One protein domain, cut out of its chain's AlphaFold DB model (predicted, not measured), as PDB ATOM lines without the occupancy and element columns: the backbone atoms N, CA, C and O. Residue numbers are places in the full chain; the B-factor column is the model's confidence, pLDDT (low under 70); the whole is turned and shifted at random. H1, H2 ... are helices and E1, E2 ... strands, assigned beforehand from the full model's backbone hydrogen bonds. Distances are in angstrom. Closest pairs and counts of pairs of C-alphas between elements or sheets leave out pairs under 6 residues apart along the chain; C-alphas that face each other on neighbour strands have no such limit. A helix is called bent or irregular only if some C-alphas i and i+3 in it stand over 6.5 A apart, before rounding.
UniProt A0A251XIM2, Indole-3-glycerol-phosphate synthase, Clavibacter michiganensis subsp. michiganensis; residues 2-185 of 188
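What this domain is: This is residues 2 to 185 of the 188 residues of the protein "Indole-3-glycerol-phosphate synthase" of Clavibacter michiganensis subsp. michiganensis (UniProt A0A251XIM2). Look first for a strongly twisted sheet of five strands, curled like part of a barrel, with H4, H5, H6 and H7 covering one face, one between each two strands along the chain. H2 packs on H6 from beyond this layer, after the longest helix, H1, and the low-confidence tail with H8 and H9 lies by the edge strand E5. The 184 printed residues have nine named helices and five named strands, in the order H1 H2 H3 E1 H4 E2 H5 E3 H6 E4 H7 E5 H8 H9; the sheet runs E1 E2 E3 E4 E5, all parallel, and the class is mixed, helices and strands. The whole is compact and rounded, with a radius of gyration of the C-alphas of 15.5 A and spans of 41 by 39 by 37 A.

How they stand to each other: Start at E1, residues 51 to 54, and E2, residues 84 to 88, where N 86 and O 52, 2.8 A apart, are within hydrogen-bond range. E3, residues 112 to 115, is next (N 113 to O 85, 2.7 A), then E4, residues 134 to 138 (N 114 to O 134, 2.9 A), then E5, residues 160 to 164 (N 164 to O 137, 2.8 A). H4, residues 70 to 79, H5, residues 98 to 107, H6, residues 121 to 129, and H7, residues 144 to 156, make two layers with the sheet, helices on one face, and four right-handed strand-helix-strand units, each a helix between two parallel neighbour strands. H4 touches H5, with the C-alphas of Ala 71 and Val 104 closest at 4.3 A. H6 touches H7 at a shallow tilt of 26 degrees, C-alphas 121 and 150 closest at 6.3 A. H2, residues 22 to 31, touches H6, C-alphas 29 and 129 closest at 3.8 A; H1, residues 2 to 19, only just touches H6, with 3 pairs of C-alphas within 8 A, C-alphas 13 and 123 closest at 6.6 A. H3, residues 38 to 42, is on the sheet but over none of its strands, while H8, residues 168 to 173, and H9, residues 176 to 180, only graze it. Every O i to N i+4 pair is within range in H2, H3, H4, H6, H7 and H8, against 13 of 14 in H1, 5 of 6 in H5 and 0 of 1 in H9, which also has 0 of 2 O i to N i+3 pairs.

Where its parts are: Find C-alpha 2 at (211.738, 219.828, 263.030); from there H1 runs 26.7 A to C-alpha 19. E1 begins at C-alpha 51, (207.083, 207.611, 245.275). H7 is 18.4 A long and E2 13.3 A. H9 is irregular, with C-alphas 177 and 180 standing 7.2 A apart, and it ends at C-alpha 180, (224.326, 205.318, 246.463).

The domain as a whole: The C-alphas farthest apart, of Glu 18 and Asp 46, are 47.8 A apart. The printed part has no cut, and the link from E1 to H4, 15 residues, is long. Residues 171 to 185 have pLDDT under 70.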
ATOM      1  N   LEU A   2     211.094 221.118 263.360       88.62
ATOM      2  CA  LEU A   2     211.738 219.828 263.030       88.62
ATOM      3  C   LEU A   2     212.293 219.107 264.270       88.62
ATOM      4  O   LEU A   2     212.031 217.923 264.445       88.62
ATOM      5  N   GLY A   3     212.978 219.835 265.159       91.25
ATOM      6  CA  GLY A   3     213.468 219.278 266.427       91.25
ATOM      7  C   GLY A   3     212.349 218.698 267.298       91.25
ATOM      8  O   GLY A   3     212.498 217.604 267.824       91.25
ATOM      9  N   ASP A   4     211.193 219.368 267.367       93.56
ATOM     10  CA  ASP A   4     210.034 218.886 268.136       93.56
ATOM     11  C   ASP A   4     209.450 217.587 267.559       93.56
ATOM     12  O   ASP A   4     208.989 216.724 268.303       93.56
ATOM     13  N   LEU A   5     209.465 217.445 266.229       94.88
ATOM     14  CA  LEU A   5     209.016 216.229 265.548       94.88
ATOM     15  C   LEU A   5     209.959 215.059 265.832       94.88
ATOM     16  O   LEU A   5     209.490 213.967 266.135       94.88
ATOM     17  N   LEU A   6     211.274 215.297 265.789       96.56
ATOM     18  CA  LEU A   6     212.259 214.280 266.140       96.56
ATOM     19  C   LEU A   6     212.161 213.883 267.617       96.56
ATOM     20  O   LEU A   6     212.115 212.697 267.920       96.56
ATOM     21  N   ALA A   7     212.077 214.856 268.526       97.00
ATOM     22  CA  ALA A   7     211.931 214.596 269.955       97.00
ATOM     23  C   ALA A   7     210.678 213.754 270.246       97.00
ATOM     24  O   ALA A   7     210.768 212.742 270.935       97.00
ATOM     25  N   GLY A   8     209.536 214.105 269.644       97.06
ATOM     26  CA  GLY A   8     208.311 213.316 269.764       97.06
ATOM     27  C   GLY A   8     208.458 211.890 269.224       97.06
ATOM     28  O   GLY A   8     208.004 210.947 269.868       97.06
ATOM     29  N   ALA A   9     209.139 211.710 268.090       97.19
ATOM     30  CA  ALA A   9     209.382 210.385 267.523       97.19
ATOM     31  C   ALA A   9     210.310 209.521 268.400       97.19
ATOM     32  O   ALA A   9     210.096 208.309 268.495       97.19
ATOM     33  N   LEU A  10     211.299 210.130 269.064       98.00
ATOM     34  CA  LEU A  10     212.183 209.460 270.025       98.00
ATOM     35  C   LEU A  10     211.444 209.074 271.312       98.00
ATOM     36  O   LEU A  10     211.627 207.967 271.808       98.00
ATOM     37  N   GLU A  11     210.568 209.939 271.827       98.06
ATOM     38  CA  GLU A  11     209.690 209.606 272.956       98.06
ATOM     39  C   GLU A  11     208.765 208.429 272.617       98.06
ATOM     40  O   GLU A  11     208.635 207.489 273.401       98.06
ATOM     41  N   ASP A  12     208.154 208.445 271.429       96.81
ATOM     42  CA  ASP A  12     207.286 207.357 270.975       96.81
ATOM     43  C   ASP A  12     208.073 206.048 270.797       96.81
ATOM     44  O   ASP A  12     207.563 204.966 271.094       96.81
ATOM     45  N   ALA A  13     209.318 206.128 270.320       97.44
ATOM     46  CA  ALA A  13     210.213 204.982 270.210       97.44
ATOM     47  C   ALA A  13     210.612 204.427 271.586       97.44
ATOM     48  O   ALA A  13     210.575 203.212 271.780       97.44
ATOM     49  N   ALA A  14     210.917 205.296 272.553       97.88
ATOM     50  CA  ALA A  14     211.212 204.900 273.926       97.88
ATOM     51  C   ALA A  14     210.020 204.175 274.570       97.88
ATOM     52  O   ALA A  14     210.198 203.085 275.109       97.88
ATOM     53  N   ALA A  15     208.805 204.710 274.420       97.00
ATOM     54  CA  ALA A  15     207.586 204.073 274.917       97.00
ATOM     55  C   ALA A  15     207.332 202.700 274.266       97.00
ATOM     56  O   ALA A  15     206.973 201.737 274.944       97.00
ATOM     57  N   ARG A  16     207.558 202.560 272.950       96.81
ATOM     58  CA  ARG A  16     207.462 201.247 272.285       96.81
ATOM     59  C   ARG A  16     208.522 200.273 272.795       96.81
ATOM     60  O   ARG A  16     208.190 199.113 273.027       96.81
ATOM     61  N   ARG A  17     209.748 200.736 273.053       97.06
ATOM     62  CA  ARG A  17     210.850 199.901 273.558       97.06
ATOM     63  C   ARG A  17     210.561 199.270 274.924       97.06
ATOM     64  O   ARG A  17     211.078 198.192 275.204       97.06
ATOM     65  N   GLU A  18     209.726 199.897 275.756       96.94
ATOM     66  CA  GLU A  18     209.298 199.332 277.049       96.94
ATOM     67  C   GLU A  18     208.492 198.035 276.891       96.94
ATOM     68  O   GLU A  18     208.559 197.155 277.745       96.94
ATOM     69  N   THR A  19     207.747 197.901 275.790       96.25
ATOM     70  CA  THR A  19     206.884 196.737 275.518       96.25
ATOM     71  C   THR A  19     207.422 195.828 274.415       96.25
ATOM     72  O   THR A  19     207.085 194.647 274.382       96.25
ATOM     73  N   ARG A  20     208.288 196.351 273.541       96.62
ATOM     74  CA  ARG A  20     209.017 195.623 272.495       96.62
ATOM     75  C   ARG A  20     210.519 195.871 272.664       96.62
ATOM     76  O   ARG A  20     211.061 196.802 272.069       96.62
ATOM     77  N   PRO A  21     211.215 195.071 273.490       97.31
ATOM     78  CA  PRO A  21     212.636 195.262 273.755       97.31
ATOM     79  C   PRO A  21     213.490 195.183 272.485       97.31
ATOM     80  O   PRO A  21     213.160 194.465 271.543       97.31
ATOM     81  N   LEU A  22     214.646 195.856 272.496       97.50
ATOM     82  CA  LEU A  22     215.560 195.928 271.346       97.50
ATOM     83  C   LEU A  22     215.871 194.552 270.735       97.50
ATOM     84  O   LEU A  22     215.755 194.394 269.526       97.50
ATOM     85  N   ALA A  23     216.199 193.559 271.566       98.00
ATOM     86  CA  ALA A  23     216.535 192.211 271.105       98.00
ATOM     87  C   ALA A  23     215.374 191.518 270.370       98.00
ATOM     88  O   ALA A  23     215.599 190.760 269.430       98.00
ATOM     89  N   GLN A  24     214.129 191.786 270.778       98.25
ATOM     90  CA  GLN A  24     212.952 191.267 270.085       98.25
ATOM     91  C   GLN A  24     212.815 191.925 268.708       98.25
ATOM     92  O   GLN A  24     212.666 191.227 267.710       98.25
ATOM     93  N   VAL A  25     212.899 193.256 268.647       98.31
ATOM     94  CA  VAL A  25     212.762 194.005 267.387       98.31
ATOM     95  C   VAL A  25     213.892 193.661 266.414       98.31
ATOM     96  O   VAL A  25     213.658 193.538 265.215       98.31
ATOM     97  N   GLU A  26     215.105 193.453 266.918       98.44
ATOM     98  CA  GLU A  26     216.241 192.989 266.124       98.44
ATOM     99  C   GLU A  26     216.000 191.587 265.550       98.44
ATOM    100  O   GLU A  26     216.164 191.384 264.347       98.44
ATOM    101  N   ALA A  27     215.534 190.638 266.366       98.56
ATOM    102  CA  ALA A  27     215.193 189.300 265.888       98.56
ATOM    103  C   ALA A  27     214.090 189.334 264.814       98.56
ATOM    104  O   ALA A  27     214.201 188.656 263.794       98.56
ATOM    105  N   GLU A  28     213.054 190.154 265.003       98.38
ATOM    106  CA  GLU A  28     211.982 190.352 264.022       98.38
ATOM    107  C   GLU A  28     212.501 190.987 262.722       98.38
ATOM    108  O   GLU A  28     212.127 190.552 261.632       98.38
ATOM    109  N   ALA A  29     213.393 191.977 262.814       98.44
ATOM    110  CA  ALA A  29     214.025 192.611 261.659       98.44
ATOM    111  C   ALA A  29     214.868 191.619 260.844       98.44
ATOM    112  O   ALA A  29     214.763 191.598 259.617       98.44
ATOM    113  N   LEU A  30     215.662 190.783 261.518       97.75
ATOM    114  CA  LEU A  30     216.523 189.775 260.890       97.75
ATOM    115  C   LEU A  30     215.741 188.574 260.337       97.75
ATOM    116  O   LEU A  30     216.211 187.912 259.414       97.75
ATOM    117  N   ALA A  31     214.551 188.293 260.873       98.06
ATOM    118  CA  ALA A  31     213.677 187.225 260.389       98.06
ATOM    119  C   ALA A  31     212.880 187.605 259.129       98.06
ATOM    120  O   ALA A  31     212.270 186.736 258.498       98.06
ATOM    121  N   ARG A  32     212.843 188.890 258.749       97.12
ATOM    122  CA  ARG A  32     212.144 189.326 257.536       97.12
ATOM    123  C   ARG A  32     212.844 188.795 256.275       97.12
ATOM    124  O   ARG A  32     214.067 188.659 256.261       97.12
ATOM    125  N   PRO A  33     212.095 188.572 255.177       96.75
ATOM    126  CA  PRO A  33     212.688 188.386 253.850       96.75
ATOM    127  C   PRO A  33     213.649 189.529 253.503       96.75
ATOM    128  O   PRO A  33     213.615 190.570 254.150       96.75
ATOM    129  N   ALA A  34     214.475 189.386 252.468       97.56
ATOM    130  CA  ALA A  34     215.316 190.496 252.013       97.56
ATOM    131  C   ALA A  34     214.470 191.729 251.634       97.56
ATOM    132  O   ALA A  34     213.334 191.595 251.169       97.56
ATOM    133  N   ALA A  35     215.012 192.931 251.841       98.38
ATOM    134  CA  ALA A  35     214.387 194.157 251.350       98.38
ATOM    135  C   ALA A  35     214.329 194.157 249.819       98.38
ATOM    136  O   ALA A  35     215.216 193.620 249.151       98.38
ATOM    137  N   LEU A  36     213.303 194.792 249.262       98.56
ATOM    138  CA  LEU A  36     213.224 195.012 247.822       98.56
ATOM    139  C   LEU A  36     214.278 196.028 247.362       98.56
ATOM    140  O   LEU A  36     214.574 197.000 248.062       98.56
ATOM    141  N   ASP A  37     214.804 195.836 246.149       97.75
ATOM    142  CA  ASP A  37     215.787 196.740 245.542       97.75
ATOM    143  C   ASP A  37     215.144 198.079 245.144       97.75
ATOM    144  O   ASP A  37     214.684 198.296 244.017       97.75
ATOM    145  N   ALA A  38     215.112 199.001 246.103       97.19
ATOM    146  CA  ALA A  38     214.561 200.328 245.905       97.19
ATOM    147  C   ALA A  38     215.386 201.188 244.939       97.19
ATOM    148  O   ALA A  38     214.816 202.018 244.228       97.19
ATOM    149  N   LEU A  39     216.705 200.986 244.874       94.94
ATOM    150  CA  LEU A  39     217.561 201.712 243.937       94.94
ATOM    151  C   LEU A  39     217.272 201.285 242.499       94.94
ATOM    152  O   LEU A  39     217.126 202.150 241.639       94.94
ATOM    153  N   GLY A  40     217.111 199.985 242.247       96.31
ATOM    154  CA  GLY A  40     216.670 199.466 240.954       96.31
ATOM    155  C   GLY A  40     215.271 199.959 240.572       96.31
ATOM    156  O   GLY A  40     215.062 200.442 239.456       96.31
ATOM    157  N   ALA A  41     214.316 199.931 241.508       96.31
ATOM    158  CA  ALA A  41     212.952 200.411 241.264       96.31
ATOM    159  C   ALA A  41     212.904 201.904 240.870       96.31
ATOM    160  O   ALA A  41     212.121 202.306 239.991       96.31
ATOM    161  N   LEU A  42     213.767 202.716 241.490       95.56
ATOM    162  CA  LEU A  42     213.857 204.169 241.313       95.56
ATOM    163  C   LEU A  42     214.942 204.615 240.317       95.56
ATOM    164  O   LEU A  42     215.092 205.818 240.100       95.56
ATOM    165  N   ALA A  43     215.668 203.686 239.692       95.12
ATOM    166  CA  ALA A  43     216.699 204.005 238.709       95.12
ATOM    167  C   ALA A  43     216.120 204.787 237.510       95.12
ATOM    168  O   ALA A  43     214.950 204.588 237.161       95.12
ATOM    169  N   PRO A  44     216.908 205.663 236.853       93.94
ATOM    170  CA  PRO A  44     216.456 206.412 235.683       93.94
ATOM    171  C   PRO A  44     215.836 205.515 234.603       93.94
ATOM    172  O   PRO A  44     216.324 204.421 234.329       93.94
ATOM    173  N   ALA A  45     214.756 205.995 233.990       93.44
ATOM    174  CA  ALA A  45     214.054 205.328 232.900       93.44
ATOM    175  C   ALA A  45     213.395 206.377 231.994       93.44
ATOM    176  O   ALA A  45     213.318 207.548 232.361       93.44
ATOM    177  N   ASP A  46     212.808 205.940 230.879       93.75
ATOM    178  CA  ASP A  46     212.075 206.804 229.931       93.75
ATOM    179  C   ASP A  46     210.756 207.375 230.495       93.75
ATOM    180  O   ASP A  46     209.979 208.017 229.789       93.75
ATOM    181  N   ARG A  47     210.480 207.144 231.784       92.56
ATOM    182  CA  ARG A  47     209.340 207.695 232.516       92.56
ATOM    183  C   ARG A  47     209.773 208.231 233.874       92.56
ATOM    184  O   ARG A  47     210.694 207.704 234.500       92.56
ATOM    185  N   VAL A  48     209.029 209.216 234.372       94.50
ATOM    186  CA  VAL A  48     209.183 209.725 235.740       94.50
ATOM    187  C   VAL A  48     208.903 208.605 236.744       94.50
ATOM    188  O   VAL A  48     207.920 207.873 236.623       94.50
ATOM    189  N   LYS A  49     209.772 208.470 237.749       96.38
ATOM    190  CA  LYS A  49     209.591 207.546 238.872       96.38
ATOM    191  C   LYS A  49     208.869 208.268 240.001       96.38
ATOM    192  O   LYS A  49     209.276 209.357 240.396       96.38
ATOM    193  N   ILE A  50     207.805 207.658 240.514       97.12
ATOM    194  CA  ILE A  50     206.943 208.266 241.531       97.12
ATOM    195  C   ILE A  50     207.044 207.456 242.819       97.12
ATOM    196  O   ILE A  50     206.839 206.243 242.802       97.12
ATOM    197  N   ILE A  51     207.322 208.138 243.930       97.88
ATOM    198  CA  ILE A  51     207.083 207.611 245.275       97.88
ATOM    199  C   ILE A  51     205.739 208.178 245.733       97.88
ATOM    200  O   ILE A  51     205.637 209.375 246.007       97.88
ATOM    201  N   ALA A  52     204.696 207.351 245.754       97.50
ATOM    202  CA  ALA A  52     203.354 207.785 246.137       97.50
ATOM    203  C   ALA A  52     203.188 207.716 247.660       97.50
ATOM    204  O   ALA A  52     203.601 206.739 248.275       97.50
ATOM    205  N   GLU A  53     202.614 208.745 248.284       97.06
ATOM    206  CA  GLU A  53     202.603 208.878 249.745       97.06
ATOM    207  C   GLU A  53     201.213 208.661 250.361       97.06
ATOM    208  O   GLU A  53     200.266 209.383 250.056       97.06
ATOM    209  N   VAL A  54     201.124 207.716 251.298       94.38
ATOM    210  CA  VAL A  54     199.979 207.484 252.185       94.38
ATOM    211  C   VAL A  54     200.109 208.418 253.395       94.38
ATOM    212  O   VAL A  54     200.971 208.223 254.255       94.38
ATOM    213  N   LYS A  55     199.273 209.466 253.455       90.50
ATOM    214  CA  LYS A  55     199.326 210.516 254.492       90.50
ATOM    215  C   LYS A  55     197.942 211.064 254.853       90.50
ATOM    216  O   LYS A  55     197.275 211.648 254.004       90.50
ATOM    217  N   ARG A  56     197.550 210.958 256.131       86.69
ATOM    218  CA  ARG A  56     196.246 211.435 256.641       86.69
ATOM    219  C   ARG A  56     196.216 212.934 256.943       86.69
ATOM    220  O   ARG A  56     195.227 213.605 256.653       86.69
ATOM    221  N   SER A  57     197.288 213.478 257.511       85.50
ATOM    222  CA  SER A  57     197.383 214.905 257.836       85.50
ATOM    223  C   SER A  57     198.783 215.464 257.616       85.50
ATOM    224  O   SER A  57     199.759 214.725 257.512       85.50
ATOM    225  N   SER A  58     198.900 216.789 257.553       82.38
ATOM    226  CA  SER A  58     200.184 217.479 257.690       82.38
ATOM    227  C   SER A  58     200.039 218.752 258.529       82.38
ATOM    228  O   SER A  58     198.992 219.399 258.474       82.38
ATOM    229  N   PRO A  59     201.089 219.189 259.252       76.88
ATOM    230  CA  PRO A  59     201.060 220.450 260.002       76.88
ATOM    231  C   PRO A  59     200.706 221.675 259.150       76.88
ATOM    232  O   PRO A  59     200.091 222.613 259.639       76.88
ATOM    233  N   SER A  60     201.085 221.659 257.869       78.94
ATOM    234  CA  SER A  60     200.884 222.775 256.943       78.94
ATOM    235  C   SER A  60     199.490 222.843 256.316       78.94
ATOM    236  O   SER A  60     199.093 223.912 255.867       78.94
ATOM    237  N   ARG A  61     198.764 221.721 256.225       74.88
ATOM    238  CA  ARG A  61     197.477 221.639 255.508       74.88
ATOM    239  C   ARG A  61     196.339 221.038 256.336       74.88
ATOM    240  O   ARG A  61     195.223 220.954 255.841       74.88
ATOM    241  N   GLY A  62     196.590 220.645 257.585       79.38
ATOM    242  CA  GLY A  62     195.591 220.000 258.435       79.38
ATOM    243  C   GLY A  62     195.268 218.576 257.972       79.38
ATOM    244  O   GLY A  62     196.155 217.852 257.514       79.38
ATOM    245  N   ALA A  63     194.012 218.154 258.128       78.69
ATOM    246  CA  ALA A  63     193.526 216.879 257.601       78.69
ATOM    247  C   ALA A  63     193.453 216.941 256.067       78.69
ATOM    248  O   ALA A  63     192.916 217.899 255.517       78.69
ATOM    249  N   LEU A  64     194.015 215.940 255.385       76.75
ATOM    250  CA  LEU A  64     194.096 215.912 253.922       76.75
ATOM    251  C   LEU A  64     192.994 215.049 253.312       76.75
ATOM    252  O   LEU A  64     192.170 215.536 252.547       76.75
ATOM    253  N   ALA A  65     193.000 213.764 253.649       71.38
ATOM    254  CA  ALA A  65     192.031 212.786 253.189       71.38
ATOM    255  C   ALA A  65     191.770 211.789 254.314       71.38
ATOM    256  O   ALA A  65     192.682 211.427 255.066       71.38
ATOM    257  N   GLU A  66     190.529 211.324 254.413       74.88
ATOM    258  CA  GLU A  66     190.244 210.133 255.196       74.88
ATOM    259  C   GLU A  66     190.865 208.935 254.475       74.88
ATOM    260  O   GLU A  66     190.583 208.677 253.304       74.88
ATOM    261  N   ILE A  67     191.752 208.224 255.169       75.56
ATOM    262  CA  ILE A  67     192.351 206.973 254.697       75.56
ATOM    263  C   ILE A  67     191.829 205.875 255.626       75.56
ATOM    264  O   ILE A  67     192.515 205.541 256.601       75.56
ATOM    265  N   PRO A  68     190.594 205.388 255.396       78.19
ATOM    266  CA  PRO A  68     190.032 204.298 256.186       78.19
ATOM    267  C   PRO A  68     190.782 202.985 255.938       78.19
ATOM    268  O   PRO A  68     190.838 202.150 256.829       78.19
ATOM    269  N   ASP A  69     191.391 202.837 254.757       90.69
ATOM    270  CA  ASP A  69     192.132 201.647 254.353       90.69
ATOM    271  C   ASP A  69     193.460 202.049 253.668       90.69
ATOM    272  O   ASP A  69     193.464 202.441 252.491       90.69
ATOM    273  N   PRO A  70     194.593 202.034 254.401       94.00
ATOM    274  CA  PRO A  70     195.902 202.356 253.840       94.00
ATOM    275  C   PRO A  70     196.375 201.299 252.834       94.00
ATOM    276  O   PRO A  70     197.015 201.668 251.848       94.00
ATOM    277  N   ALA A  71     196.019 200.025 253.025       94.44
ATOM    278  CA  ALA A  71     196.373 198.935 252.120       94.44
ATOM    279  C   ALA A  71     195.728 199.129 250.742       94.44
ATOM    280  O   ALA A  71     196.422 199.141 249.722       94.44
ATOM    281  N   LEU A  72     194.418 199.399 250.706       95.44
ATOM    282  CA  LEU A  72     193.700 199.699 249.466       95.44
ATOM    283  C   LEU A  72     194.294 200.913 248.745       95.44
ATOM    284  O   LEU A  72     194.407 200.911 247.517       95.44
ATOM    285  N   LEU A  73     194.672 201.958 249.486       95.62
ATOM    286  CA  LEU A  73     195.316 203.127 248.895       95.62
ATOM    287  C   LEU A  73     196.693 202.777 248.305       95.62
ATOM    288  O   LEU A  73     196.985 203.183 247.179       95.62
ATOM    289  N   GLY A  74     197.496 201.983 249.017       96.88
ATOM    290  CA  GLY A  74     198.780 201.466 248.542       96.88
ATOM    291  C   GLY A  74     198.651 200.675 247.238       96.88
ATOM    292  O   GLY A  74     199.313 201.004 246.253       96.88
ATOM    293  N   SER A  75     197.730 199.710 247.177       97.19
ATOM    294  CA  SER A  75     197.491 198.910 245.966       97.19
ATOM    295  C   SER A  75     196.968 199.751 244.796       97.19
ATOM    296  O   SER A  75     197.320 199.505 243.639       97.19
ATOM    297  N   ARG A  76     196.165 200.793 245.064       96.88
ATOM    298  CA  ARG A  76     195.740 201.754 244.030       96.88
ATOM    299  C   ARG A  76     196.913 202.560 243.484       96.88
ATOM    300  O   ARG A  76     196.972 202.778 242.277       96.88
ATOM    301  N   TYR A  77     197.841 202.989 244.336       97.75
ATOM    302  CA  TYR A  77     199.048 203.686 243.892       97.75
ATOM    303  C   TYR A  77     199.959 202.789 243.057       97.75
ATOM    304  O   TYR A  77     200.434 203.228 242.010       97.75
ATOM    305  N   GLU A  78     200.156 201.536 243.462       98.19
ATOM    306  CA  GLU A  78     200.900 200.555 242.669       98.19
ATOM    307  C   GLU A  78     200.246 200.326 241.299       98.19
ATOM    308  O   GLU A  78     200.907 200.463 240.270       98.19
ATOM    309  N   THR A  79     198.930 200.090 241.265       97.56
ATOM    310  CA  THR A  79     198.163 199.937 240.012       97.56
ATOM    311  C   THR A  79     198.253 201.190 239.134       97.56
ATOM    312  O   THR A  79     198.313 201.100 237.910       97.56
ATOM    313  N   GLY A  80     198.304 202.372 239.755       97.12
ATOM    314  CA  GLY A  80     198.505 203.659 239.088       97.12
ATOM    315  C   GLY A  80     199.930 203.900 238.575       97.12
ATOM    316  O   GLY A  80     200.175 204.930 237.950       97.12
ATOM    317  N   GLY A  81     200.866 202.976 238.808       97.06
ATOM    318  CA  GLY A  81     202.233 203.036 238.294       97.06
ATOM    319  C   GLY A  81     203.259 203.658 239.241       97.06
ATOM    320  O   GLY A  81     204.331 204.057 238.774       97.06
ATOM    321  N   ALA A  82     202.969 203.748 240.544       97.94
ATOM    322  CA  ALA A  82     203.972 204.130 241.536       97.94
ATOM    323  C   ALA A  82     205.173 203.167 241.497       97.94
ATOM    324  O   ALA A  82     205.025 201.961 241.318       97.94
ATOM    325  N   SER A  83     206.376 203.712 241.668       98.38
ATOM    326  CA  SER A  83     207.619 202.932 241.730       98.38
ATOM    327  C   SER A  83     207.973 202.514 243.156       98.38
ATOM    328  O   SER A  83     208.740 201.577 243.338       98.38
ATOM    329  N   ALA A  84     207.456 203.235 244.149       98.56
ATOM    330  CA  ALA A  84     207.534 202.904 245.566       98.56
ATOM    331  C   ALA A  84     206.378 203.588 246.312       98.56
ATOM    332  O   ALA A  84     205.811 204.573 245.822       98.56
ATOM    333  N   ILE A  85     206.060 203.098 247.507       98.56
ATOM    334  CA  ILE A  85     205.082 203.717 248.404       98.56
ATOM    335  C   ILE A  85     205.803 204.328 249.603       98.56
ATOM    336  O   ILE A  85     206.654 203.696 250.210       98.56
ATOM    337  N   SER A  86     205.461 205.558 249.963       98.50
ATOM    338  CA  SER A  86     205.856 206.208 251.212       98.50
ATOM    339  C   SER A  86     204.701 206.125 252.194       98.50
ATOM    340  O   SER A  86     203.593 206.541 251.860       98.50
ATOM    341  N   VAL A  87     204.935 205.617 253.399       98.25
ATOM    342  CA  VAL A  87     203.907 205.555 254.444       98.25
ATOM    343  C   VAL A  87     204.360 206.382 255.633       98.25
ATOM    344  O   VAL A  87     205.430 206.140 256.192       98.25
ATOM    345  N   LEU A  88     203.551 207.377 256.007       96.69
ATOM    346  CA  LEU A  88     203.781 208.156 257.221       96.69
ATOM    347  C   LEU A  88     203.486 207.289 258.442       96.69
ATOM    348  O   LEU A  88     202.367 206.802 258.582       96.69
ATOM    349  N   THR A  89     204.463 207.154 259.340       97.19
ATOM    350  CA  THR A  89     204.312 206.363 260.576       97.19
ATOM    351  C   THR A  89     204.316 207.207 261.853       97.19
ATOM    352  O   THR A  89     204.045 206.679 262.928       97.19
ATOM    353  N   GLU A  90     204.560 208.517 261.742       95.12
ATOM    354  CA  GLU A  90     204.503 209.464 262.863       95.12
ATOM    355  C   GLU A  90     203.049 209.679 263.326       95.12
ATOM    356  O   GLU A  90     202.168 210.052 262.540       95.12
ATOM    357  N   GLY A  91     202.788 209.433 264.613       91.00
ATOM    358  CA  GLY A  91     201.432 209.387 265.161       91.00
ATOM    359  C   GLY A  91     200.865 210.730 265.628       91.00
ATOM    360  O   GLY A  91     199.651 210.934 265.560       91.00
ATOM    361  N   ARG A  92     201.700 211.671 266.088       91.44
ATOM    362  CA  ARG A  92     201.239 212.865 266.819       91.44
ATOM    363  C   ARG A  92     200.742 213.970 265.889       91.44
ATOM    364  O   ARG A  92     199.735 214.617 266.177       91.44
ATOM    365  N   LYS A  93     201.436 214.226 264.780       89.56
ATOM    366  CA  LYS A  93     201.131 215.305 263.821       89.56
ATOM    367  C   LYS A  93     200.595 214.790 262.487       89.56
ATOM    368  O   LYS A  93     199.761 215.460 261.869       89.56
ATOM    369  N   PHE A  94     201.053 213.625 262.042       89.81
ATOM    370  CA  PHE A  94     200.692 213.046 260.744       89.81
ATOM    371  C   PHE A  94     199.602 211.969 260.838       89.81
ATOM    372  O   PHE A  94     199.035 211.601 259.805       89.81
ATOM    373  N   ARG A  95     199.261 211.524 262.062       91.31
ATOM    374  CA  ARG A  95     198.246 210.487 262.337       91.31
ATOM    375  C   ARG A  95     198.517 209.195 261.552       91.31
ATOM    376  O   ARG A  95     197.598 208.569 261.015       91.31
ATOM    377  N   GLY A  96     199.796 208.865 261.422       94.00
ATOM    378  CA  GLY A  96     200.292 207.616 260.867       94.00
ATOM    379  C   GLY A  96     200.521 206.565 261.948       94.00
ATOM    380  O   GLY A  96     200.358 206.830 263.140       94.00
ATOM    381  N   SER A  97     200.910 205.368 261.529       96.00
ATOM    382  CA  SER A  97     201.281 204.277 262.429       96.00
ATOM    383  C   SER A  97     202.165 203.250 261.721       96.00
ATOM    384  O   SER A  97     202.127 203.128 260.498       96.00
ATOM    385  N   LEU A  98     202.930 202.466 262.487       97.00
ATOM    386  CA  LEU A  98     203.643 201.300 261.943       97.00
ATOM    387  C   LEU A  98     202.675 200.266 261.346       97.00
ATOM    388  O   LEU A  98     202.981 199.676 260.316       97.00
ATOM    389  N   GLN A  99     201.476 200.129 261.920       96.94
ATOM    390  CA  GLN A  99     200.435 199.241 261.402       96.94
ATOM    391  C   GLN A  99     199.982 199.633 259.988       96.94
ATOM    392  O   GLN A  99     199.615 198.765 259.200       96.94
ATOM    393  N   ASP A 100     199.985 200.925 259.644       97.56
ATOM    394  CA  ASP A 100     199.684 201.372 258.278       97.56
ATOM    395  C   ASP A 100     200.756 200.907 257.292       97.56
ATOM    396  O   ASP A 100     200.438 200.514 256.172       97.56
ATOM    397  N   LEU A 101     202.026 200.947 257.706       98.44
ATOM    398  CA  LEU A 101     203.144 200.500 256.881       98.44
ATOM    399  C   LEU A 101     203.097 198.983 256.669       98.44
ATOM    400  O   LEU A 101     203.260 198.543 255.535       98.44
ATOM    401  N   GLU A 102     202.806 198.209 257.715       98.25
ATOM    402  CA  GLU A 102     202.613 196.755 257.618       98.25
ATOM    403  C   GLU A 102     201.459 196.404 256.669       98.25
ATOM    404  O   GLU A 102     201.651 195.643 255.725       98.25
ATOM    405  N   GLN A 103     200.295 197.044 256.840       98.00
ATOM    406  CA  GLN A 103     199.134 196.848 255.962       98.00
ATOM    407  C   GLN A 103     199.457 197.135 254.492       98.00
ATOM    408  O   GLN A 103     199.077 196.365 253.618       98.00
ATOM    409  N   VAL A 104     200.165 198.232 254.207       98.25
ATOM    410  CA  VAL A 104     200.589 198.563 252.838       98.25
ATOM    411  C   VAL A 104     201.591 197.542 252.313       98.25
ATOM    412  O   VAL A 104     201.485 197.119 251.164       98.25
ATOM    413  N   ARG A 105     202.571 197.143 253.129       98.12
ATOM    414  CA  ARG A 105     203.598 196.174 252.736       98.12
ATOM    415  C   ARG A 105     202.986 194.830 252.356       98.12
ATOM    416  O   ARG A 105     203.445 194.233 251.383       98.12
ATOM    417  N   ASP A 106     201.956 194.391 253.069       97.38
ATOM    418  CA  ASP A 106     201.295 193.108 252.831       97.38
ATOM    419  C   ASP A 106     200.484 193.070 251.522       97.38
ATOM    420  O   ASP A 106     200.163 191.985 251.033       97.38
ATOM    421  N   THR A 107     200.170 194.223 250.917       96.94
ATOM    422  CA  THR A 107     199.304 194.301 249.725       96.94
ATOM    423  C   THR A 107     199.968 194.825 248.461       96.94
ATOM    424  O   THR A 107     199.324 194.821 247.409       96.94
ATOM    425  N   VAL A 108     201.218 195.290 248.535       98.19
ATOM    426  CA  VAL A 108     201.961 195.786 247.365       98.19
ATOM    427  C   VAL A 108     203.164 194.906 247.049       98.19
ATOM    428  O   VAL A 108     203.666 194.192 247.914       98.19
ATOM    429  N   SER A 109     203.664 194.970 245.816       98.19
ATOM    430  CA  SER A 109     204.876 194.267 245.360       98.19
ATOM    431  C   SER A 109     206.066 195.197 245.083       98.19
ATOM    432  O   SER A 109     207.186 194.733 244.885       98.19
ATOM    433  N   ILE A 110     205.849 196.513 245.129       98.56
ATOM    434  CA  ILE A 110     206.885 197.554 245.020       98.56
ATOM    435  C   ILE A 110     207.504 197.927 246.386       98.56
ATOM    436  O   ILE A 110     206.927 197.596 247.425       98.56
ATOM    437  N   PRO A 111     208.678 198.591 246.428       98.75
ATOM    438  CA  PRO A 111     209.325 199.015 247.674       98.75
ATOM    439  C   PRO A 111     208.470 199.953 248.537       98.75
ATOM    440  O   PRO A 111     207.774 200.828 248.011       98.75
ATOM    441  N   VAL A 112     208.579 199.818 249.862       98.81
ATOM    442  CA  VAL A 112     207.877 200.665 250.841       98.81
ATOM    443  C   VAL A 112     208.870 201.436 251.714       98.81
ATOM    444  O   VAL A 112     209.756 200.867 252.347       98.81
ATOM    445  N   LEU A 113     208.715 202.756 251.765       98.81
ATOM    446  CA  LEU A 113     209.466 203.682 252.606       98.81
ATOM    447  C   LEU A 113     208.733 203.910 253.930       98.81
ATOM    448  O   LEU A 113     207.593 204.385 253.933       98.81
ATOM    449  N   ARG A 114     209.433 203.702 255.052       98.69
ATOM    450  CA  ARG A 114     209.030 204.272 256.342       98.69
ATOM    451  C   ARG A 114     209.342 205.766 256.343       98.69
ATOM    452  O   ARG A 114     210.506 206.168 256.428       98.69
ATOM    453  N   LYS A 115     208.301 206.592 256.264       98.06
ATOM    454  CA  LYS A 115     208.407 208.049 256.350       98.06
ATOM    455  C   LYS A 115     208.141 208.487 257.790       98.06
ATOM    456  O   LYS A 115     206.997 208.564 258.233       98.06
ATOM    457  N   ASP A 116     209.215 208.776 258.511       98.00
ATOM    458  CA  ASP A 116     209.189 209.165 259.924       98.00
ATOM    459  C   ASP A 116     210.425 210.013 260.270       98.00
ATOM    460  O   ASP A 116     211.305 210.206 259.427       98.00
ATOM    461  N   PHE A 117     210.505 210.496 261.508       97.81
ATOM    462  CA  PHE A 117     211.683 211.172 262.052       97.81
ATOM    463  C   PHE A 117     212.553 210.159 262.800       97.81
ATOM    464  O   PHE A 117     212.308 209.835 263.961       97.81
ATOM    465  N   ILE A 118     213.554 209.628 262.102       98.31
ATOM    466  CA  ILE A 118     214.458 208.587 262.602       98.31
ATOM    467  C   ILE A 118     215.699 209.241 263.208       98.31
ATOM    468  O   ILE A 118     216.412 209.944 262.496       98.31
ATOM    469  N   GLY A 119     215.956 208.992 264.493       98.12
ATOM    470  CA  GLY A 119     217.110 209.511 265.233       98.12
ATOM    471  C   GLY A 119     217.910 208.469 266.006       98.12
ATOM    472  O   GLY A 119     218.944 208.816 266.565       98.12
ATOM    473  N   GLU A 120     217.480 207.207 266.036       98.38
ATOM    474  CA  GLU A 120     218.186 206.153 266.769       98.38
ATOM    475  C   GLU A 120     218.068 204.760 266.113       98.38
ATOM    476  O   GLU A 120     217.121 204.502 265.358       98.38
ATOM    477  N   PRO A 121     218.988 203.821 266.428       98.56
ATOM    478  CA  PRO A 121     219.012 202.475 265.846       98.56
ATOM    479  C   PRO A 121     217.716 201.678 266.010       98.56
ATOM    480  O   PRO A 121     217.289 200.982 265.092       98.56
ATOM    481  N   TYR A 122     217.057 201.806 267.164       98.69
ATOM    482  CA  TYR A 122     215.822 201.083 267.460       98.69
ATOM    483  C   TYR A 122     214.721 201.380 266.427       98.69
ATOM    484  O   TYR A 122     214.044 200.466 265.963       98.69
ATOM    485  N   GLN A 123     214.593 202.633 265.979       98.81
ATOM    486  CA  GLN A 123     213.620 203.000 264.948       98.81
ATOM    487  C   GLN A 123     213.970 202.405 263.568       98.81
ATOM    488  O   GLN A 123     213.070 202.082 262.791       98.81
ATOM    489  N   VAL A 124     215.255 202.234 263.246       98.81
ATOM    490  CA  VAL A 124     215.681 201.575 261.998       98.81
ATOM    491  C   VAL A 124     215.328 200.086 262.032       98.81
ATOM    492  O   VAL A 124     214.760 199.566 261.071       98.81
ATOM    493  N   LEU A 125     215.585 199.418 263.159       98.81
ATOM    494  CA  LEU A 125     215.204 198.020 263.367       98.81
ATOM    495  C   LEU A 125     213.682 197.846 263.309       98.81
ATOM    496  O   LEU A 125     213.201 196.972 262.596       98.81
ATOM    497  N   GLU A 126     212.913 198.732 263.952       98.50
ATOM    498  CA  GLU A 126     211.448 198.740 263.841       98.50
ATOM    499  C   GLU A 126     210.982 198.889 262.391       98.50
ATOM    500  O   GLU A 126     210.016 198.241 261.990       98.50
ATOM    501  N   ALA A 127     211.653 199.729 261.594       98.75
ATOM    502  CA  ALA A 127     211.308 199.904 260.187       98.75
ATOM    503  C   ALA A 127     211.448 198.580 259.428       98.75
ATOM    504  O   ALA A 127     210.507 198.160 258.752       98.75
ATOM    505  N   ARG A 128     212.583 197.888 259.598       98.81
ATOM    506  CA  ARG A 128     212.814 196.586 258.964       98.81
ATOM    507  C   ARG A 128     211.843 195.530 259.480       98.81
ATOM    508  O   ARG A 128     211.233 194.849 258.664       98.81
ATOM    509  N   ALA A 129     211.640 195.434 260.794       98.56
ATOM    510  CA  ALA A 129     210.689 194.508 261.413       98.56
ATOM    511  C   ALA A 129     209.253 194.713 260.895       98.56
ATOM    512  O   ALA A 129     208.518 193.746 260.702       98.56
ATOM    513  N   SER A 130     208.882 195.951 260.569       98.44
ATOM    514  CA  SER A 130     207.580 196.302 259.977       98.44
ATOM    515  C   SER A 130     207.530 196.088 258.451       98.44
ATOM    516  O   SER A 130     206.483 196.242 257.833       98.44
ATOM    517  N   GLY A 131     208.648 195.699 257.828       98.38
ATOM    518  CA  GLY A 131     208.742 195.367 256.405       98.38
ATOM    519  C   GLY A 131     209.107 196.536 255.487       98.38
ATOM    520  O   GLY A 131     208.894 196.442 254.281       98.38
ATOM    521  N   ALA A 132     209.658 197.630 256.018       98.75
ATOM    522  CA  ALA A 132     210.149 198.732 255.195       98.75
ATOM    523  C   ALA A 132     211.366 198.309 254.356       98.75
ATOM    524  O   ALA A 132     212.262 197.621 254.842       98.75
ATOM    525  N   ASP A 133     211.424 198.776 253.113       98.81
ATOM    526  CA  ASP A 133     212.560 198.610 252.197       98.81
ATOM    527  C   ASP A 133     213.418 199.874 252.120       98.81
ATOM    528  O   ASP A 133     214.602 199.814 251.786       98.81
ATOM    529  N   LEU A 134     212.820 201.024 252.443       98.69
ATOM    530  CA  LEU A 134     213.526 202.283 252.598       98.69
ATOM    531  C   LEU A 134     213.266 202.913 253.964       98.69
ATOM    532  O   LEU A 134     212.181 202.782 254.539       98.69
ATOM    533  N   VAL A 135     214.239 203.696 254.426       98.50
ATOM    534  CA  VAL A 135     214.140 204.513 255.641       98.50
ATOM    535  C   VAL A 135     214.536 205.952 255.321       98.50
ATOM    536  O   VAL A 135     215.548 206.188 254.660       98.50
ATOM    537  N   LEU A 136     213.734 206.917 255.778       98.25
ATOM    538  CA  LEU A 136     214.040 208.339 255.641       98.25
ATOM    539  C   LEU A 136     215.071 208.769 256.695       98.25
ATOM    540  O   LEU A 136     214.829 208.601 257.888       98.25
ATOM    541  N   LEU A 137     216.168 209.391 256.263       97.56
ATOM    542  CA  LEU A 137     217.116 210.089 257.137       97.56
ATOM    543  C   LEU A 137     217.155 211.566 256.738       97.56
ATOM    544  O   LEU A 137     217.332 211.881 255.565       97.56
ATOM    545  N   ILE A 138     216.978 212.482 257.687       95.50
ATOM    546  CA  ILE A 138     216.875 213.922 257.401       95.50
ATOM    547  C   ILE A 138     218.138 214.606 257.916       95.50
ATOM    548  O   ILE A 138     218.363 214.628 259.124       95.50
ATOM    549  N   VAL A 139     218.943 215.189 257.022       92.75
ATOM    550  CA  VAL A 139     220.232 215.806 257.399       92.75
ATOM    551  C   VAL A 139     220.030 216.935 258.407       92.75
ATOM    552  O   VAL A 139     220.695 216.965 259.432       92.75
ATOM    553  N   ALA A 140     219.035 217.798 258.190       92.62
ATOM    554  CA  ALA A 140     218.708 218.887 259.110       92.62
ATOM    555  C   ALA A 140     218.233 218.434 260.512       92.62
ATOM    556  O   ALA A 140     218.109 219.267 261.408       92.62
ATOM    557  N   ALA A 141     217.918 217.147 260.706       94.12
ATOM    558  CA  ALA A 141     217.458 216.605 261.985       94.12
ATOM    559  C   ALA A 141     218.557 215.860 262.761       94.12
ATOM    560  O   ALA A 141     218.364 215.583 263.941       94.12
ATOM    561  N   LEU A 142     219.679 215.518 262.122       94.62
ATOM    562  CA  LEU A 142     220.687 214.617 262.678       94.62
ATOM    563  C   LEU A 142     222.061 215.275 262.690       94.62
ATOM    564  O   LEU A 142     222.457 215.933 261.732       94.62
ATOM    565  N   ASP A 143     222.825 215.042 263.755       93.62
ATOM    566  CA  ASP A 143     224.256 215.315 263.700       93.62
ATOM    567  C   ASP A 143     224.958 214.326 262.747       93.62
ATOM    568  O   ASP A 143     224.454 213.240 262.441       93.62
ATOM    569  N   GLN A 144     226.149 214.703 262.277       91.69
ATOM    570  CA  GLN A 144     226.881 213.929 261.273       91.69
ATOM    571  C   GLN A 144     227.212 212.503 261.731       91.69
ATOM    572  O   GLN A 144     227.212 211.582 260.913       91.69
ATOM    573  N   LYS A 145     227.527 212.316 263.017       94.94
ATOM    574  CA  LYS A 145     227.889 211.005 263.558       94.94
ATOM    575  C   LYS A 145     226.666 210.093 263.525       94.94
ATOM    576  O   LYS A 145     226.735 209.015 262.936       94.94
ATOM    577  N   THR A 146     225.544 210.570 264.057       96.38
ATOM    578  CA  THR A 146     224.269 209.848 264.066       96.38
ATOM    579  C   THR A 146     223.808 209.515 262.643       96.38
ATOM    580  O   THR A 146     223.429 208.379 262.366       96.38
ATOM    581  N   LEU A 147     223.906 210.457 261.695       96.38
ATOM    582  CA  LEU A 147     223.557 210.211 260.290       96.38
ATOM    583  C   LEU A 147     224.373 209.060 259.677       96.38
ATOM    584  O   LEU A 147     223.810 208.214 258.983       96.38
ATOM    585  N   VAL A 148     225.688 209.027 259.916       95.50
ATOM    586  CA  VAL A 148     226.577 207.975 259.398       95.50
ATOM    587  C   VAL A 148     226.241 206.617 260.011       95.50
ATOM    588  O   VAL A 148     226.150 205.635 259.274       95.50
ATOM    589  N   GLU A 149     226.029 206.563 261.326       97.12
ATOM    590  CA  GLU A 149     225.682 205.333 262.047       97.12
ATOM    591  C   GLU A 149     224.347 204.755 261.561       97.12
ATOM    592  O   GLU A 149     224.268 203.579 261.206       97.12
ATOM    593  N   LEU A 150     223.308 205.589 261.450       98.31
ATOM    594  CA  LEU A 150     221.999 205.147 260.969       98.31
ATOM    595  C   LEU A 150     222.035 204.747 259.494       98.31
ATOM    596  O   LEU A 150     221.426 203.749 259.118       98.31
ATOM    597  N   HIS A 151     222.763 205.481 258.649       97.81
ATOM    598  CA  HIS A 151     222.921 205.114 257.243       97.81
ATOM    599  C   HIS A 151     223.622 203.756 257.089       97.81
ATOM    600  O   HIS A 151     223.225 202.961 256.236       97.81
ATOM    601  N   ALA A 152     224.664 203.488 257.884       97.75
ATOM    602  CA  ALA A 152     225.344 202.195 257.883       97.75
ATOM    603  C   ALA A 152     224.382 201.071 258.292       97.75
ATOM    604  O   ALA A 152     224.216 200.121 257.531       97.75
ATOM    605  N   LEU A 153     223.663 201.246 259.406       98.44
ATOM    606  CA  LEU A 153     222.700 200.263 259.904       98.44
ATOM    607  C   LEU A 153     221.573 199.965 258.901       98.44
ATOM    608  O   LEU A 153     221.196 198.811 258.712       98.44
ATOM    609  N   VAL A 154     221.044 200.988 258.221       98.62
ATOM    610  CA  VAL A 154     220.041 200.795 257.158       98.62
ATOM    611  C   VAL A 154     220.585 199.863 256.067       98.62
ATOM    612  O   VAL A 154     219.878 198.950 255.642       98.62
ATOM    613  N   GLY A 155     221.841 200.059 255.653       97.50
ATOM    614  CA  GLY A 155     222.505 199.213 254.661       97.50
ATOM    615  C   GLY A 155     222.829 197.804 255.165       97.50
ATOM    616  O   GLY A 155     222.651 196.843 254.421       97.50
ATOM    617  N   GLU A 156     223.252 197.658 256.422       98.00
ATOM    618  CA  GLU A 156     223.504 196.357 257.066       98.00
ATOM    619  C   GLU A 156     222.238 195.491 257.126       98.00
ATOM    620  O   GLU A 156     222.305 194.279 256.930       98.00
ATOM    621  N   LEU A 157     221.072 196.117 257.302       98.06
ATOM    622  CA  LEU A 157     219.760 195.460 257.263       98.06
ATOM    623  C   LEU A 157     219.216 195.258 255.835       98.06
ATOM    624  O   LEU A 157     218.066 194.849 255.660       98.06
ATOM    625  N   GLY A 158     220.009 195.567 254.806       97.56
ATOM    626  CA  GLY A 158     219.660 195.394 253.395       97.56
ATOM    627  C   GLY A 158     218.681 196.428 252.831       97.56
ATOM    628  O   GLY A 158     218.280 196.301 251.678       97.56
ATOM    629  N   MET A 159     218.291 197.445 253.604       98.56
ATOM    630  CA  MET A 159     217.381 198.509 253.171       98.56
ATOM    631  C   MET A 159     218.125 199.640 252.442       98.56
ATOM    632  O   MET A 159     219.351 199.740 252.458       98.56
ATOM    633  N   THR A 160     217.369 200.553 251.826       98.38
ATOM    634  CA  THR A 160     217.902 201.782 251.217       98.38
ATOM    635  C   THR A 160     217.631 203.009 252.090       98.38
ATOM    636  O   THR A 160     216.487 203.313 252.423       98.38
ATOM    637  N   ALA A 161     218.670 203.782 252.415       97.56
ATOM    638  CA  ALA A 161     218.500 205.075 253.073       97.56
ATOM    639  C   ALA A 161     218.105 206.152 252.048       97.56
ATOM    640  O   ALA A 161     218.885 206.480 251.147       97.56
ATOM    641  N   LEU A 162     216.914 206.736 252.196       96.75
ATOM    642  CA  LEU A 162     216.520 207.952 251.484       96.75
ATOM    643  C   LEU A 162     216.959 209.153 252.323       96.75
ATOM    644  O   LEU A 162     216.331 209.465 253.334       96.75
ATOM    645  N   VAL A 163     218.038 209.824 251.916       94.44
ATOM    646  CA  VAL A 163     218.565 210.971 252.667       94.44
ATOM    647  C   VAL A 163     217.956 212.273 252.128       94.44
ATOM    648  O   VAL A 163     218.182 212.656 250.973       94.44
ATOM    649  N   GLU A 164     217.164 212.943 252.962       92.25
ATOM    650  CA  GLU A 164     216.493 214.216 252.677       92.25
ATOM    651  C   GLU A 164     217.395 215.394 253.057       92.25
ATOM    652  O   GLU A 164     217.951 215.440 254.158       92.25
ATOM    653  N   THR A 165     217.524 216.343 252.127       88.50
ATOM    654  CA  THR A 165     218.348 217.553 252.265       88.50
ATOM    655  C   THR A 165     217.551 218.775 251.820       88.50
ATOM    656  O   THR A 165     216.852 218.714 250.804       88.50
ATOM    657  N   HIS A 166     217.660 219.889 252.536       82.06
ATOM    658  CA  HIS A 166     216.946 221.142 252.263       82.06
ATOM    659  C   HIS A 166     217.854 222.254 251.720       82.06
ATOM    660  O   HIS A 166     217.343 223.274 251.263       82.06
ATOM    661  N   SER A 167     219.176 222.060 251.701       77.62
ATOM    662  CA  SER A 167     220.129 223.009 251.112       77.62
ATOM    663  C   SER A 167     221.242 222.314 250.320       77.62
ATOM    664  O   SER A 167     221.508 221.123 250.481       77.62
ATOM    665  N   ALA A 168     221.921 223.069 249.450       74.25
ATOM    666  CA  ALA A 168     223.097 222.578 248.726       74.25
ATOM    667  C   ALA A 168     224.279 222.254 249.667       74.25
ATOM    668  O   ALA A 168     225.097 221.376 249.376       74.25
ATOM    669  N   GLU A 169     224.355 222.934 250.811       74.44
ATOM    670  CA  GLU A 169     225.348 222.663 251.855       74.44
ATOM    671  C   GLU A 169     225.084 221.297 252.496       74.44
ATOM    672  O   GLU A 169     226.009 220.500 252.645       74.44
ATOM    673  N   GLU A 170     223.818 220.963 252.766       74.38
ATOM    674  CA  GLU A 170     223.425 219.640 253.268       74.38
ATOM    675  C   GLU A 170     223.708 218.521 252.256       74.38
ATOM    676  O   GLU A 170     224.110 217.423 252.643       74.38
ATOM    677  N   VAL A 171     223.563 218.790 250.952       69.94
ATOM    678  CA  VAL A 171     223.972 217.839 249.900       69.94
ATOM    679  C   VAL A 171     225.472 217.552 249.977       69.94
ATOM    680  O   VAL A 171     225.879 216.403 249.807       69.94
ATOM    681  N   SER A 172     226.281 218.571 250.272       65.44
ATOM    682  CA  SER A 172     227.738 218.447 250.409       65.44
ATOM    683  C   SER A 172     228.156 217.762 251.715       65.44
ATOM    684  O   SER A 172     229.180 217.084 251.745       65.44
ATOM    685  N   ALA A 173     227.357 217.902 252.778       61.75
ATOM    686  CA  ALA A 173     227.574 217.256 254.072       61.75
ATOM    687  C   ALA A 173     227.235 215.749 254.084       61.75
ATOM    688  O   ALA A 173     227.636 215.031 255.007       61.75
ATOM    689  N   ARG A 174     226.537 215.234 253.055       62.06
ATOM    690  CA  ARG A 174     226.307 213.787 252.896       62.06
ATOM    691  C   ARG A 174     227.647 213.049 252.930       62.06
ATOM    692  O   ARG A 174     228.604 213.428 252.253       62.06
ATOM    693  N   SER A 175     227.715 211.964 253.701       53.25
ATOM    694  CA  SER A 175     228.910 211.121 253.734       53.25
ATOM    695  C   SER A 175     229.229 210.585 252.332       53.25
ATOM    696  O   SER A 175     228.345 210.318 251.515       53.25
ATOM    697  N   THR A 176     230.509 210.367 252.037       46.50
ATOM    698  CA  THR A 176     230.947 209.756 250.772       46.50
ATOM    699  C   THR A 176     230.395 208.337 250.565       46.50
ATOM    700  O   THR A 176     230.262 207.917 249.413       46.50
ATOM    701  N   SER A 177     229.997 207.627 251.633       43.22
ATOM    702  CA  SER A 177     229.290 206.335 251.554       43.22
ATOM    703  C   SER A 177     227.832 206.467 251.093       43.22
ATOM    704  O   SER A 177     227.303 205.542 250.477       43.22
ATOM    705  N   ALA A 178     227.208 207.634 251.275       44.28
ATOM    706  CA  ALA A 178     225.849 207.926 250.828       44.28
ATOM    707  C   ALA A 178     225.745 208.213 249.316       44.28
ATOM    708  O   ALA A 178     224.665 208.528 248.824       44.28
ATOM    709  N   ARG A 179     226.819 208.071 248.525       45.06
ATOM    710  CA  ARG A 179     226.787 208.257 247.056       45.06
ATOM    711  C   ARG A 179     225.859 207.286 246.307       45.06
ATOM    712  O   ARG A 179     225.576 207.520 245.138       45.06
ATOM    713  N   ARG A 180     225.372 206.229 246.968       43.59
ATOM    714  CA  ARG A 180     224.326 205.318 246.463       43.59
ATOM    715  C   ARG A 180     222.916 205.637 246.990       43.59
ATOM    716  O   ARG A 180     222.034 204.804 246.856       43.59
ATOM    717  N   SER A 181     222.693 206.801 247.600       49.09
ATOM    718  CA  SER A 181     221.373 207.212 248.108       49.09
ATOM    719  C   SER A 181     220.663 208.158 247.136       49.09
ATOM    720  O   SER A 181     221.291 209.014 246.512       49.09
ATOM    721  N   SER A 182     219.341 208.030 247.019       52.38
ATOM    722  CA  SER A 182     218.506 209.014 246.330       52.38
ATOM    723  C   SER A 182     218.391 210.286 247.183       52.38
ATOM    724  O   SER A 182     218.306 210.236 248.413       52.38
ATOM    725  N   ALA A 183     218.463 211.455 246.548       50.56
ATOM    726  CA  ALA A 183     218.258 212.749 247.194       50.56
ATOM    727  C   ALA A 183     216.829 213.229 246.923       50.56
ATOM    728  O   ALA A 183     216.363 213.160 245.787       50.56
ATOM    729  N   SER A 184     216.142 213.712 247.958       48.72
ATOM    730  CA  SER A 184     214.829 214.349 247.836       48.72
ATOM    731  C   SER A 184     214.923 215.791 248.322       48.72
ATOM    732  O   SER A 184     215.392 216.037 249.435       48.72
ATOM    733  N   THR A 185     214.470 216.731 247.493       41.59
ATOM    734  CA  THR A 185     214.278 218.139 247.854       41.59
ATOM    735  C   THR A 185     212.780 218.374 248.027       41.59
ATOM    736  O   THR A 185     211.996 218.065 247.129       41.59
TER     737      THR A 185